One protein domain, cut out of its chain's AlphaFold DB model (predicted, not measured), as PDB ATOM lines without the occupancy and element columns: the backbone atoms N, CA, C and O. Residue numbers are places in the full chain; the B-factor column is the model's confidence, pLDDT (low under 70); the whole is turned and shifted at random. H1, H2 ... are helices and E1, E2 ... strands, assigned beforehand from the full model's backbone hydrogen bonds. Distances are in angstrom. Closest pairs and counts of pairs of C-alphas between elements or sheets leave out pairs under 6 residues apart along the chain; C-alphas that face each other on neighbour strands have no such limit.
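What this domain is: This is residues 48 to 130 of the 160 residues of an uncharacterized protein of Flavobacteriales bacterium (UniProt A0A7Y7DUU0). A narrow, strongly twisted sheet, made of a three-strand meander (E1, E2, E3) with the short strand E4 added beside E1, has a small helix, H1, grazing it, and a long helix, H2, leads away from E4 as an arm whose residues 121 to 130 stick out. The printed part has 83 residues with two named helices and four named strands, in the order E1, E2, E3, H1, E4, H2. The sheet's order is E3, E2, E1, E4, mixed, and the class is mixed, helices and strands. The whole is loose, with a radius of gyration of the C-alphas of 15.7 A, and spans 58 by 24 by 20 A, the arm adding to its length.

How they stand to each other: E1, residues 51 to 59, bends by 63 degrees at residue 54. It forms a hairpin with E2, residues 63 to 70; the two are antiparallel at 160 degrees, with N 57 and O 65 2.9 A apart. E2 and E3, residues 76 to 81, form a second hairpin, antiparallel at 152 degrees, with N 66 and O 79 2.8 A apart. These three strands are a meander, each the antiparallel neighbour of the one before. H1, residues 94 to 99, is on the sheet but only grazes it, with its residues 94 to 98. E4, residues 106 to 108, is an edge strand, parallel to E1 at 17 degrees; N 56 and O 106 are 2.8 A apart. E3, H1 and E4 form a split strand-helix-strand unit, two strands running the same way with E2 and E1 between them in the sheet, and its crossover is right-handed. H2, residues 111 to 130, is not on the sheet. It is close to H1 but not clearly touching, about perpendicular at 75 degrees; their closest C-alphas, of Val 94 and Asn 114, are 7.0 A apart. In H1 every O i to N i+4 pair is within hydrogen-bond range; in H2, 12 of 16 are.

Where its parts are: E1 begins at C-alpha 51, (21.942, 14.907, -2.990), and is 21.7 A long, as is E2. E3 measures 16.2 A, H1 8.7 A and E4 6.5 A. H2 runs 30.9 A from C-alpha 111, (22.690, -8.039, -15.222), to C-alpha 130, (33.479, -32.191, 0.834).

The domain as a whole: The two C-alphas farthest apart, of Gly 72 and Ser 130, are 58.4 A apart. Without residues 121 to 130, which stand free, the body spans 46 by 23 by 17 A. The printed part has no cut. The link from E3 to H1, residues 82 to 93, is long. Mean pLDDT of the printed part is 79.0; residues 48 to 49 and 114 to 130 are under 70.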
ATOM      1  N   LEU A  48      27.187  20.878   2.080       56.47
ATOM      2  CA  LEU A  48      26.733  20.627   0.717       56.47
ATOM      3  C   LEU A  48      25.219  20.376   0.652       56.47
ATOM      4  O   LEU A  48      24.606  19.880   1.604       56.47
ATOM      5  N   PRO A  49      24.584  20.723  -0.480       60.94
ATOM      6  CA  PRO A  49      23.151  20.566  -0.631       60.94
ATOM      7  C   PRO A  49      22.738  19.094  -0.670       60.94
ATOM      8  O   PRO A  49      23.522  18.221  -1.039       60.94
ATOM      9  N   ILE A  50      21.473  18.837  -0.326       71.19
ATOM     10  CA  ILE A  50      20.868  17.501  -0.370       71.19
ATOM     11  C   ILE A  50      21.107  16.889  -1.758       71.19
ATOM     12  O   ILE A  50      20.771  17.504  -2.773       71.19
ATOM     13  N   ARG A  51      21.696  15.690  -1.781       75.31
ATOM     14  CA  ARG A  51      21.942  14.907  -2.990       75.31
ATOM     15  C   ARG A  51      20.865  13.829  -3.111       75.31
ATOM     16  O   ARG A  51      20.637  13.074  -2.172       75.31
ATOM     17  N   PHE A  52      20.223  13.752  -4.269       84.44
ATOM     18  CA  PHE A  52      19.275  12.704  -4.630       84.44
ATOM     19  C   PHE A  52      19.915  11.795  -5.668       84.44
ATOM     20  O   PHE A  52      20.218  12.229  -6.780       84.44
ATOM     21  N   LEU A  53      20.160  10.543  -5.296       87.50
ATOM     22  CA  LEU A  53      20.721   9.558  -6.209       87.50
ATOM     23  C   LEU A  53      19.624   9.023  -7.139       87.50
ATOM     24  O   LEU A  53      18.547   8.649  -6.679       87.50
ATOM     25  N   HIS A  54      19.904   9.006  -8.442       91.31
ATOM     26  CA  HIS A  54      18.972   8.544  -9.473       91.31
ATOM     27  C   HIS A  54      19.370   7.175 -10.012       91.31
ATOM     28  O   HIS A  54      18.541   6.271 -10.080       91.31
ATOM     29  N   SER A  55      20.639   7.009 -10.386       93.31
ATOM     30  CA  SER A  55      21.109   5.754 -10.966       93.31
ATOM     31  C   SER A  55      22.547   5.436 -10.592       93.31
ATOM     32  O   SER A  55      23.379   6.337 -10.473       93.31
ATOM     33  N   VAL A  56      22.841   4.144 -10.509       93.31
ATOM     34  CA  VAL A  56      24.185   3.582 -10.407       93.31
ATOM     35  C   VAL A  56      24.414   2.713 -11.635       93.31
ATOM     36  O   VAL A  56      23.690   1.744 -11.880       93.31
ATOM     37  N   GLN A  57      25.421   3.064 -12.423       94.00
ATOM     38  CA  GLN A  57      25.798   2.331 -13.622       94.00
ATOM     39  C   GLN A  57      27.098   1.576 -13.378       94.00
ATOM     40  O   GLN A  57      28.100   2.190 -13.025       94.00
ATOM     41  N   TYR A  58      27.100   0.264 -13.602       91.44
ATOM     42  CA  TYR A  58      28.333  -0.514 -13.635       91.44
ATOM     43  C   TYR A  58      29.083  -0.230 -14.936       91.44
ATOM     44  O   TYR A  58      28.519  -0.340 -16.029       91.44
ATOM     45  N   LEU A  59      30.350   0.146 -14.811       86.88
ATOM     46  CA  LEU A  59      31.286   0.213 -15.920       86.88
ATOM     47  C   LEU A  59      32.095  -1.081 -15.965       86.88
ATOM     48  O   LEU A  59      32.380  -1.699 -14.939       86.88
ATOM     49  N   GLU A  60      32.515  -1.470 -17.166       74.88
ATOM     50  CA  GLU A  60      33.571  -2.471 -17.306       74.88
ATOM     51  C   GLU A  60      34.801  -2.017 -16.496       74.88
ATOM     52  O   GLU A  60      35.064  -0.817 -16.421       74.88
ATOM     53  N   SER A  61      35.546  -2.957 -15.900       71.50
ATOM     54  CA  SER A  61      36.704  -2.712 -15.009       71.50
ATOM     55  C   SER A  61      36.401  -2.190 -13.597       71.50
ATOM     56  O   SER A  61      37.147  -1.374 -13.067       71.50
ATOM     57  N   ASP A  62      35.358  -2.718 -12.946       78.50
ATOM     58  CA  ASP A  62      35.204  -2.592 -11.482       78.50
ATOM     59  C   ASP A  62      35.000  -1.154 -10.986       78.50
ATOM     60  O   ASP A  62      35.327  -0.792  -9.853       78.50
ATOM     61  N   CYS A  63      34.413  -0.336 -11.854       88.69
ATOM     62  CA  CYS A  63      34.005   1.021 -11.553       88.69
ATOM     63  C   CYS A  63      32.484   1.131 -11.621       88.69
ATOM     64  O   CYS A  63      31.816   0.436 -12.388       88.69
ATOM     65  N   ILE A  64      31.931   2.055 -10.848       92.38
ATOM     66  CA  ILE A  64      30.534   2.465 -10.957       92.38
ATOM     67  C   ILE A  64      30.453   3.971 -11.161       92.38
ATOM     68  O   ILE A  64      31.300   4.723 -10.678       92.38
ATOM     69  N   VAL A  65      29.417   4.403 -11.870       93.38
ATOM     70  CA  VAL A  65      29.073   5.814 -12.026       93.38
ATOM     71  C   VAL A  65      27.757   6.080 -11.323       93.38
ATOM     72  O   VAL A  65      26.727   5.494 -11.653       93.38
ATOM     73  N   GLU A  66      27.797   6.997 -10.373       92.69
ATOM     74  CA  GLU A  66      26.646   7.500  -9.650       92.69
ATOM     75  C   GLU A  66      26.129   8.761 -10.329       92.69
ATOM     76  O   GLU A  66      26.841   9.757 -10.452       92.69
ATOM     77  N   LYS A  67      24.868   8.745 -10.749       93.31
ATOM     78  CA  LYS A  67      24.166   9.928 -11.241       93.31
ATOM     79  C   LYS A  67      23.283  10.465 -10.132       93.31
ATOM     80  O   LYS A  67      22.379   9.776  -9.658       93.31
ATOM     81  N   SER A  68      23.497  11.720  -9.770       89.31
ATOM     82  CA  SER A  68      22.757  12.381  -8.704       89.31
ATOM     83  C   SER A  68      22.306  13.783  -9.087       89.31
ATOM     84  O   SER A  68      22.854  14.419  -9.983       89.31
ATOM     85  N   GLU A  69      21.280  14.267  -8.410       87.12
ATOM     86  CA  GLU A  69      20.802  15.640  -8.478       87.12
ATOM     87  C   GLU A  69      21.102  16.323  -7.147       87.12
ATOM     88  O   GLU A  69      20.902  15.739  -6.084       87.12
ATOM     89  N   VAL A  70      21.612  17.549  -7.194       83.31
ATOM     90  CA  VAL A  70      22.017  18.286  -5.995       83.31
ATOM     91  C   VAL A  70      21.126  19.512  -5.865       83.31
ATOM     92  O   VAL A  70      21.084  20.345  -6.768       83.31
ATOM     93  N   VAL A  71      20.421  19.638  -4.740       78.69
ATOM     94  CA  VAL A  71      19.508  20.765  -4.494       78.69
ATOM     95  C   VAL A  71      20.241  22.097  -4.662       78.69
ATOM     96  O   VAL A  71      21.299  22.317  -4.090       78.69
ATOM     97  N   GLY A  72      19.683  23.015  -5.447       79.38
ATOM     98  CA  GLY A  72      20.303  24.325  -5.675       79.38
ATOM     99  C   GLY A  72      21.455  24.328  -6.687       79.38
ATOM    100  O   GLY A  72      22.071  25.374  -6.887       79.38
ATOM    101  N   ARG A  73      21.726  23.204  -7.361       76.62
ATOM    102  CA  ARG A  73      22.566  23.147  -8.560       76.62
ATOM    103  C   ARG A  73      21.709  22.728  -9.749       76.62
ATOM    104  O   ARG A  73      20.964  21.761  -9.663       76.62
ATOM    105  N   GLU A  74      21.821  23.441 -10.865       82.50
ATOM    106  CA  GLU A  74      21.154  23.015 -12.095       82.50
ATOM    107  C   GLU A  74      21.878  21.808 -12.706       82.50
ATOM    108  O   GLU A  74      23.093  21.836 -12.920       82.50
ATOM    109  N   GLY A  75      21.115  20.756 -13.010       85.31
ATOM    110  CA  GLY A  75      21.589  19.571 -13.719       85.31
ATOM    111  C   GLY A  75      22.038  18.412 -12.826       85.31
ATOM    112  O   GLY A  75      21.949  18.441 -11.600       85.31
ATOM    113  N   PHE A  76      22.512  17.355 -13.488       87.69
ATOM    114  CA  PHE A  76      22.998  16.145 -12.831       87.69
ATOM    115  C   PHE A  76      24.493  16.236 -12.530       87.69
ATOM    116  O   PHE A  76      25.282  16.729 -13.338       87.69
ATOM    117  N   VAL A  77      24.877  15.696 -11.381       86.50
ATOM    118  CA  VAL A  77      26.257  15.460 -10.972       86.50
ATOM    119  C   VAL A  77      26.558  13.978 -11.146       86.50
ATOM    120  O   VAL A  77      25.762  13.126 -10.751       86.50
ATOM    121  N   TYR A  78      27.716  13.694 -11.727       88.56
ATOM    122  CA  TYR A  78      28.212  12.340 -11.919       88.56
ATOM    123  C   TYR A  78      29.429  12.134 -11.032       88.56
ATOM    124  O   TYR A  78      30.338  12.966 -11.044       88.56
ATOM    125  N   ASP A  79      29.431  11.041 -10.282       87.06
ATOM    126  CA  ASP A  79      30.571  10.604  -9.487       87.06
ATOM    127  C   ASP A  79      31.034   9.239  -9.976       87.06
ATOM    128  O   ASP A  79      30.210   8.404 -10.338       87.06
ATOM    129  N   THR A  80      32.342   9.022 -10.049       90.12
ATOM    130  CA  THR A  80      32.903   7.753 -10.523       90.12
ATOM    131  C   THR A  80      33.699   7.124  -9.400       90.12
ATOM    132  O   THR A  80      34.708   7.672  -8.963       90.12
ATOM    133  N   ILE A  81      33.251   5.955  -8.960       89.12
ATOM    134  CA  ILE A  81      33.875   5.200  -7.883       89.12
ATOM    135  C   ILE A  81      34.565   3.999  -8.514       89.12
ATOM    136  O   ILE A  81      33.914   3.128  -9.085       89.12
ATOM    137  N   CYS A  82      35.885   3.962  -8.399       87.06
ATOM    138  CA  CYS A  82      36.739   2.880  -8.876       87.06
ATOM    139  C   CYS A  82      37.552   2.306  -7.715       87.06
ATOM    140  O   CYS A  82      37.691   2.951  -6.676       87.06
ATOM    141  N   GLU A  83      38.098   1.101  -7.901       82.50
ATOM    142  CA  GLU A  83      39.008   0.450  -6.939       82.50
ATOM    143  C   GLU A  83      38.418   0.301  -5.523       82.50
ATOM    144  O   GLU A  83      39.131   0.204  -4.523       82.50
ATOM    145  N   HIS A  84      37.088   0.260  -5.419       81.88
ATOM    146  CA  HIS A  84      36.420   0.089  -4.139       81.88
ATOM    147  C   HIS A  84      36.443  -1.393  -3.724       81.88
ATOM    148  O   HIS A  84      36.174  -2.260  -4.560       81.88
ATOM    149  N   PRO A  85      36.660  -1.737  -2.439       78.75
ATOM    150  CA  PRO A  85      36.622  -3.127  -1.973       78.75
ATOM    151  C   PRO A  85      35.348  -3.900  -2.365       78.75
ATOM    152  O   PRO A  85      35.410  -5.093  -2.641       78.75
ATOM    153  N   PHE A  86      34.199  -3.221  -2.459       77.00
ATOM    154  CA  PHE A  86      32.927  -3.823  -2.905       77.00
ATOM    155  C   PHE A  86      32.819  -4.054  -4.414       77.00
ATOM    156  O   PHE A  86      31.935  -4.782  -4.856       77.00
ATOM    157  N   LEU A  87      33.711  -3.449  -5.190       83.25
ATOM    158  CA  LEU A  87      33.770  -3.579  -6.638       83.25
ATOM    159  C   LEU A  87      34.890  -4.529  -7.073       83.25
ATOM    160  O   LEU A  87      35.136  -4.666  -8.256       83.25
ATOM    161  N   THR A  88      35.551  -5.234  -6.147       80.38
ATOM    162  CA  THR A  88      36.659  -6.134  -6.501       80.38
ATOM    163  C   THR A  88      36.177  -7.256  -7.438       80.38
ATOM    164  O   THR A  88      35.202  -7.951  -7.112       80.38
ATOM    165  N   PRO A  89      36.863  -7.497  -8.571       72.06
ATOM    166  CA  PRO A  89      36.397  -8.436  -9.582       72.06
ATOM    167  C   PRO A  89      36.278  -9.852  -9.017       72.06
ATOM    168  O   PRO A  89      37.143 -10.351  -8.292       72.06
ATOM    169  N   GLY A  90      35.164 -10.514  -9.334       73.25
ATOM    170  CA  GLY A  90      34.835 -11.850  -8.825       73.25
ATOM    171  C   GLY A  90      34.378 -11.896  -7.361       73.25
ATOM    172  O   GLY A  90      34.059 -12.978  -6.866       73.25
ATOM    173  N   GLN A  91      34.327 -10.751  -6.675       75.81
ATOM    174  CA  GLN A  91      33.810 -10.609  -5.310       75.81
ATOM    175  C   GLN A  91      32.641  -9.620  -5.208       75.81
ATOM    176  O   GLN A  91      32.106  -9.433  -4.115       75.81
ATOM    177  N   ILE A  92      32.235  -9.015  -6.327       81.88
ATOM    178  CA  ILE A  92      31.075  -8.125  -6.386       81.88
ATOM    179  C   ILE A  92      29.820  -8.927  -6.030       81.88
ATOM    180  O   ILE A  92      29.442  -9.830  -6.771       81.88
ATOM    181  N   ASP A  93      29.195  -8.584  -4.902       84.50
ATOM    182  CA  ASP A  93      27.872  -9.075  -4.511       84.50
ATOM    183  C   ASP A  93      26.835  -8.024  -4.905       84.50
ATOM    184  O   ASP A  93      26.697  -6.982  -4.251       84.50
ATOM    185  N   VAL A  94      26.105  -8.283  -5.992       85.25
ATOM    186  CA  VAL A  94      25.162  -7.308  -6.563       85.25
ATOM    187  C   VAL A  94      24.031  -7.002  -5.584       85.25
ATOM    188  O   VAL A  94      23.576  -5.862  -5.498       85.25
ATOM    189  N   LYS A  95      23.562  -7.995  -4.821       84.25
ATOM    190  CA  LYS A  95      22.477  -7.788  -3.850       84.25
ATOM    191  C   LYS A  95      22.932  -6.888  -2.720       84.25
ATOM    192  O   LYS A  95      22.191  -6.000  -2.307       84.25
ATOM    193  N   ARG A  96      24.147  -7.120  -2.232       82.19
ATOM    194  CA  ARG A  96      24.741  -6.310  -1.179       82.19
ATOM    195  C   ARG A  96      24.993  -4.883  -1.643       82.19
ATOM    196  O   ARG A  96      24.676  -3.963  -0.901       82.19
ATOM    197  N   LEU A  97      25.515  -4.708  -2.855       85.50
ATOM    198  CA  LEU A  97      25.721  -3.386  -3.434       85.50
ATOM    199  C   LEU A  97      24.392  -2.634  -3.546       85.50
ATOM    200  O   LEU A  97      24.301  -1.494  -3.115       85.50
ATOM    201  N   LYS A  98      23.332  -3.294  -4.034       87.44
ATOM    202  CA  LYS A  98      21.992  -2.694  -4.112       87.44
ATOM    203  C   LYS A  98      21.455  -2.244  -2.758       87.44
ATOM    204  O   LYS A  98      20.865  -1.177  -2.678       87.44
ATOM    205  N   ALA A  99      21.704  -3.021  -1.706       84.69
ATOM    206  CA  ALA A  99      21.280  -2.694  -0.346       84.69
ATOM    207  C   ALA A  99      22.015  -1.488   0.267       84.69
ATOM    208  O   ALA A  99      21.582  -0.987   1.301       84.69
ATOM    209  N   MET A 100      23.122  -1.036  -0.331       82.50
ATOM    210  CA  MET A 100      23.801   0.185   0.105       82.50
ATOM    211  C   MET A 100      23.108   1.439  -0.414       82.50
ATOM    212  O   MET A 100      23.351   2.501   0.126       82.50
ATOM    213  N   TYR A 101      22.254   1.354  -1.430       85.00
ATOM    214  CA  TYR A 101      21.626   2.528  -2.030       85.00
ATOM    215  C   TYR A 101      20.135   2.621  -1.688       85.00
ATOM    216  O   TYR A 101      19.516   1.605  -1.372       85.00
ATOM    217  N   PRO A 102      19.533   3.822  -1.787       83.12
ATOM    218  CA  PRO A 102      18.093   3.993  -1.632       83.12
ATOM    219  C   PRO A 102      17.290   3.109  -2.594       83.12
ATOM    220  O   PRO A 102      17.676   2.935  -3.753       83.12
ATOM    221  N   ASP A 103      16.131   2.622  -2.143       83.12
ATOM    222  CA  ASP A 103      15.276   1.686  -2.893       83.12
ATOM    223  C   ASP A 103      14.839   2.198  -4.280       83.12
ATOM    224  O   ASP A 103      14.529   1.410  -5.171       83.12
ATOM    225  N   ASN A 104      14.805   3.519  -4.477       84.56
ATOM    226  CA  ASN A 104      14.429   4.164  -5.736       84.56
ATOM    227  C   ASN A 104      15.593   4.333  -6.730       84.56
ATOM    228  O   ASN A 104      15.405   4.966  -7.769       84.56
ATOM    229  N   THR A 105      16.775   3.797  -6.426       90.69
ATOM    230  CA  THR A 105      17.962   3.895  -7.285       90.69
ATOM    231  C   THR A 105      17.877   2.910  -8.450       90.69
ATOM    232  O   THR A 105      17.693   1.705  -8.259       90.69
ATOM    233  N   GLU A 106      18.058   3.398  -9.675       94.00
ATOM    234  CA  GLU A 106      18.130   2.550 -10.865       94.00
ATOM    235  C   GLU A 106      19.524   1.919 -11.009       94.00
ATOM    236  O   GLU A 106      20.538   2.613 -10.973       94.00
ATOM    237  N   PHE A 107      19.592   0.600 -11.206       92.62
ATOM    238  CA  PHE A 107      20.850  -0.132 -11.382       92.62
ATOM    239  C   PHE A 107      21.002  -0.599 -12.821       92.62
ATOM    240  O   PHE A 107      20.231  -1.447 -13.266       92.62
ATOM    241  N   ILE A 108      22.020  -0.093 -13.514       93.12
ATOM    242  CA  ILE A 108      22.238  -0.321 -14.947       93.12
ATOM    243  C   ILE A 108      23.536  -1.108 -15.148       93.12
ATOM    244  O   ILE A 108      24.575  -0.728 -14.609       93.12
ATOM    245  N   GLY A 109      23.508  -2.188 -15.934       87.94
ATOM    246  CA  GLY A 109      24.711  -2.942 -16.317       87.94
ATOM    247  C   GLY A 109      25.142  -4.023 -15.319       87.94
ATOM    248  O   GLY A 109      26.169  -4.671 -15.510       87.94
ATOM    249  N   PHE A 110      24.351  -4.266 -14.271       86.88
ATOM    250  CA  PHE A 110      24.614  -5.307 -13.268       86.88
ATOM    251  C   PHE A 110      24.058  -6.688 -13.660       86.88
ATOM    252  O   PHE A 110      24.256  -7.678 -12.952       86.88
ATOM    253  N   GLU A 111      23.339  -6.799 -14.778       84.00
ATOM    254  CA  GLU A 111      22.690  -8.039 -15.222       84.00
ATOM    255  C   GLU A 111      23.711  -9.119 -15.596       84.00
ATOM    256  O   GLU A 111      23.463 -10.306 -15.372       84.00
ATOM    257  N   ALA A 112      24.862  -8.710 -16.139       74.75
ATOM    258  CA  ALA A 112      25.941  -9.611 -16.532       74.75
ATOM    259  C   ALA A 112      26.578 -10.315 -15.320       74.75
ATOM    260  O   ALA A 112      26.837 -11.515 -15.376       74.75
ATOM    261  N   LEU A 113      26.731  -9.601 -14.200       75.81
ATOM    262  CA  LEU A 113      27.376 -10.101 -12.980       75.81
ATOM    263  C   LEU A 113      26.535 -11.170 -12.254       75.81
ATOM    264  O   LEU A 113      27.066 -12.153 -11.737       75.81
ATOM    265  N   ASN A 114      25.205 -11.045 -12.293       67.00
ATOM    266  CA  ASN A 114      24.290 -11.998 -11.647       67.00
ATOM    267  C   ASN A 114      24.355 -13.421 -12.239       67.00
ATOM    268  O   ASN A 114      24.024 -14.395 -11.555       67.00
ATOM    269  N   LYS A 115      24.756 -13.575 -13.511       63.06
ATOM    270  CA  LYS A 115      24.886 -14.901 -14.142       63.06
ATOM    271  C   LYS A 115      26.066 -15.698 -13.583       63.06
ATOM    272  O   LYS A 115      25.966 -16.923 -13.475       63.06
ATOM    273  N   ASP A 116      27.139 -15.021 -13.188       60.09
ATOM    274  CA  ASP A 116      28.360 -15.667 -12.706       60.09
ATOM    275  C   ASP A 116      28.297 -16.010 -11.210       60.09
ATOM    276  O   ASP A 116      28.765 -17.083 -10.806       60.09
ATOM    277  N   GLU A 117      27.613 -15.197 -10.397       59.62
ATOM    278  CA  GLU A 117      27.361 -15.490  -8.976       59.62
ATOM    279  C   GLU A 117      26.688 -16.857  -8.770       59.62
ATOM    280  O   GLU A 117      27.094 -17.641  -7.906       59.62
ATOM    281  N   GLY A 118      25.687 -17.193  -9.593       59.56
ATOM    282  CA  GLY A 118      24.956 -18.462  -9.486       59.56
ATOM    283  C   GLY A 118      25.862 -19.692  -9.619       59.56
ATOM    284  O   GLY A 118      25.683 -20.689  -8.911       59.56
ATOM    285  N   ASN A 119      26.885 -19.609 -10.471       59.94
ATOM    286  CA  ASN A 119      27.872 -20.670 -10.653       59.94
ATOM    287  C   ASN A 119      28.895 -20.713  -9.509       59.94
ATOM    288  O   ASN A 119      29.290 -21.802  -9.076       59.94
ATOM    289  N   LEU A 120      29.292 -19.552  -8.982       60.53
ATOM    290  CA  LEU A 120      30.244 -19.438  -7.877       60.53
ATOM    291  C   LEU A 120      29.664 -19.991  -6.564       60.53
ATOM    292  O   LEU A 120      30.290 -20.830  -5.908       60.53
ATOM    293  N   PHE A 121      28.424 -19.619  -6.221       61.94
ATOM    294  CA  PHE A 121      27.717 -20.146  -5.049       61.94
ATOM    295  C   PHE A 121      27.504 -21.661  -5.136       61.94
ATOM    296  O   PHE A 121      27.613 -22.363  -4.125       61.94
ATOM    297  N   ARG A 122      27.254 -22.190  -6.342       65.25
ATOM    298  CA  ARG A 122      27.143 -23.638  -6.567       65.25
ATOM    299  C   ARG A 122      28.454 -24.352  -6.233       65.25
ATOM    300  O   ARG A 122      28.423 -25.318  -5.472       65.25
ATOM    301  N   ARG A 123      29.595 -23.825  -6.695       61.34
ATOM    302  CA  ARG A 123      30.936 -24.366  -6.390       61.34
ATOM    303  C   ARG A 123      31.292 -24.264  -4.904       61.34
ATOM    304  O   ARG A 123      31.799 -25.225  -4.331       61.34
ATOM    305  N   MET A 124      30.984 -23.146  -4.242       58.19
ATOM    306  CA  MET A 124      31.237 -22.995  -2.799       58.19
ATOM    307  C   MET A 124      30.408 -23.972  -1.953       58.19
ATOM    308  O   MET A 124      30.910 -24.537  -0.976       58.19
ATOM    309  N   ARG A 125      29.145 -24.215  -2.330       63.94
ATOM    310  CA  ARG A 125      28.275 -25.189  -1.654       63.94
ATOM    311  C   ARG A 125      28.774 -26.625  -1.828       63.94
ATOM    312  O   ARG A 125      28.646 -27.428  -0.904       63.94
ATOM    313  N   GLU A 126      29.357 -26.932  -2.980       61.22
ATOM    314  CA  GLU A 126      29.946 -28.235  -3.297       61.22
ATOM    315  C   GLU A 126      31.235 -28.479  -2.488       61.22
ATOM    316  O   GLU A 126      31.350 -29.497  -1.801       61.22
ATOM    317  N   ASN A 127      32.125 -27.482  -2.407       57.12
ATOM    318  CA  ASN A 127      33.334 -27.546  -1.574       57.12
ATOM    319  C   ASN A 127      33.034 -27.665  -0.070       57.12
ATOM    320  O   ASN A 127      33.689 -28.439   0.632       57.12
ATOM    321  N   ARG A 128      32.009 -26.976   0.454       56.12
ATOM    322  CA  ARG A 128      31.607 -27.127   1.870       56.12
ATOM    323  C   ARG A 128      31.034 -28.510   2.197       56.12
ATOM    324  O   ARG A 128      31.108 -28.932   3.349       56.12
ATOM    325  N   ARG A 129      30.473 -29.230   1.218       55.91
ATOM    326  CA  ARG A 129      29.997 -30.612   1.410       55.91
ATOM    327  C   ARG A 129      31.146 -31.623   1.493       55.91
ATOM    328  O   ARG A 129      31.022 -32.587   2.240       55.91
ATOM    329  N   SER A 130      32.261 -31.362   0.809       54.66
ATOM    330  CA  SER A 130      33.479 -32.191   0.834       54.66
ATOM    331  C   SER A 130      34.214 -32.165   2.193       54.66
ATOM    332  O   SER A 130      34.716 -33.187   2.655       54.66
TER     333      SER A 130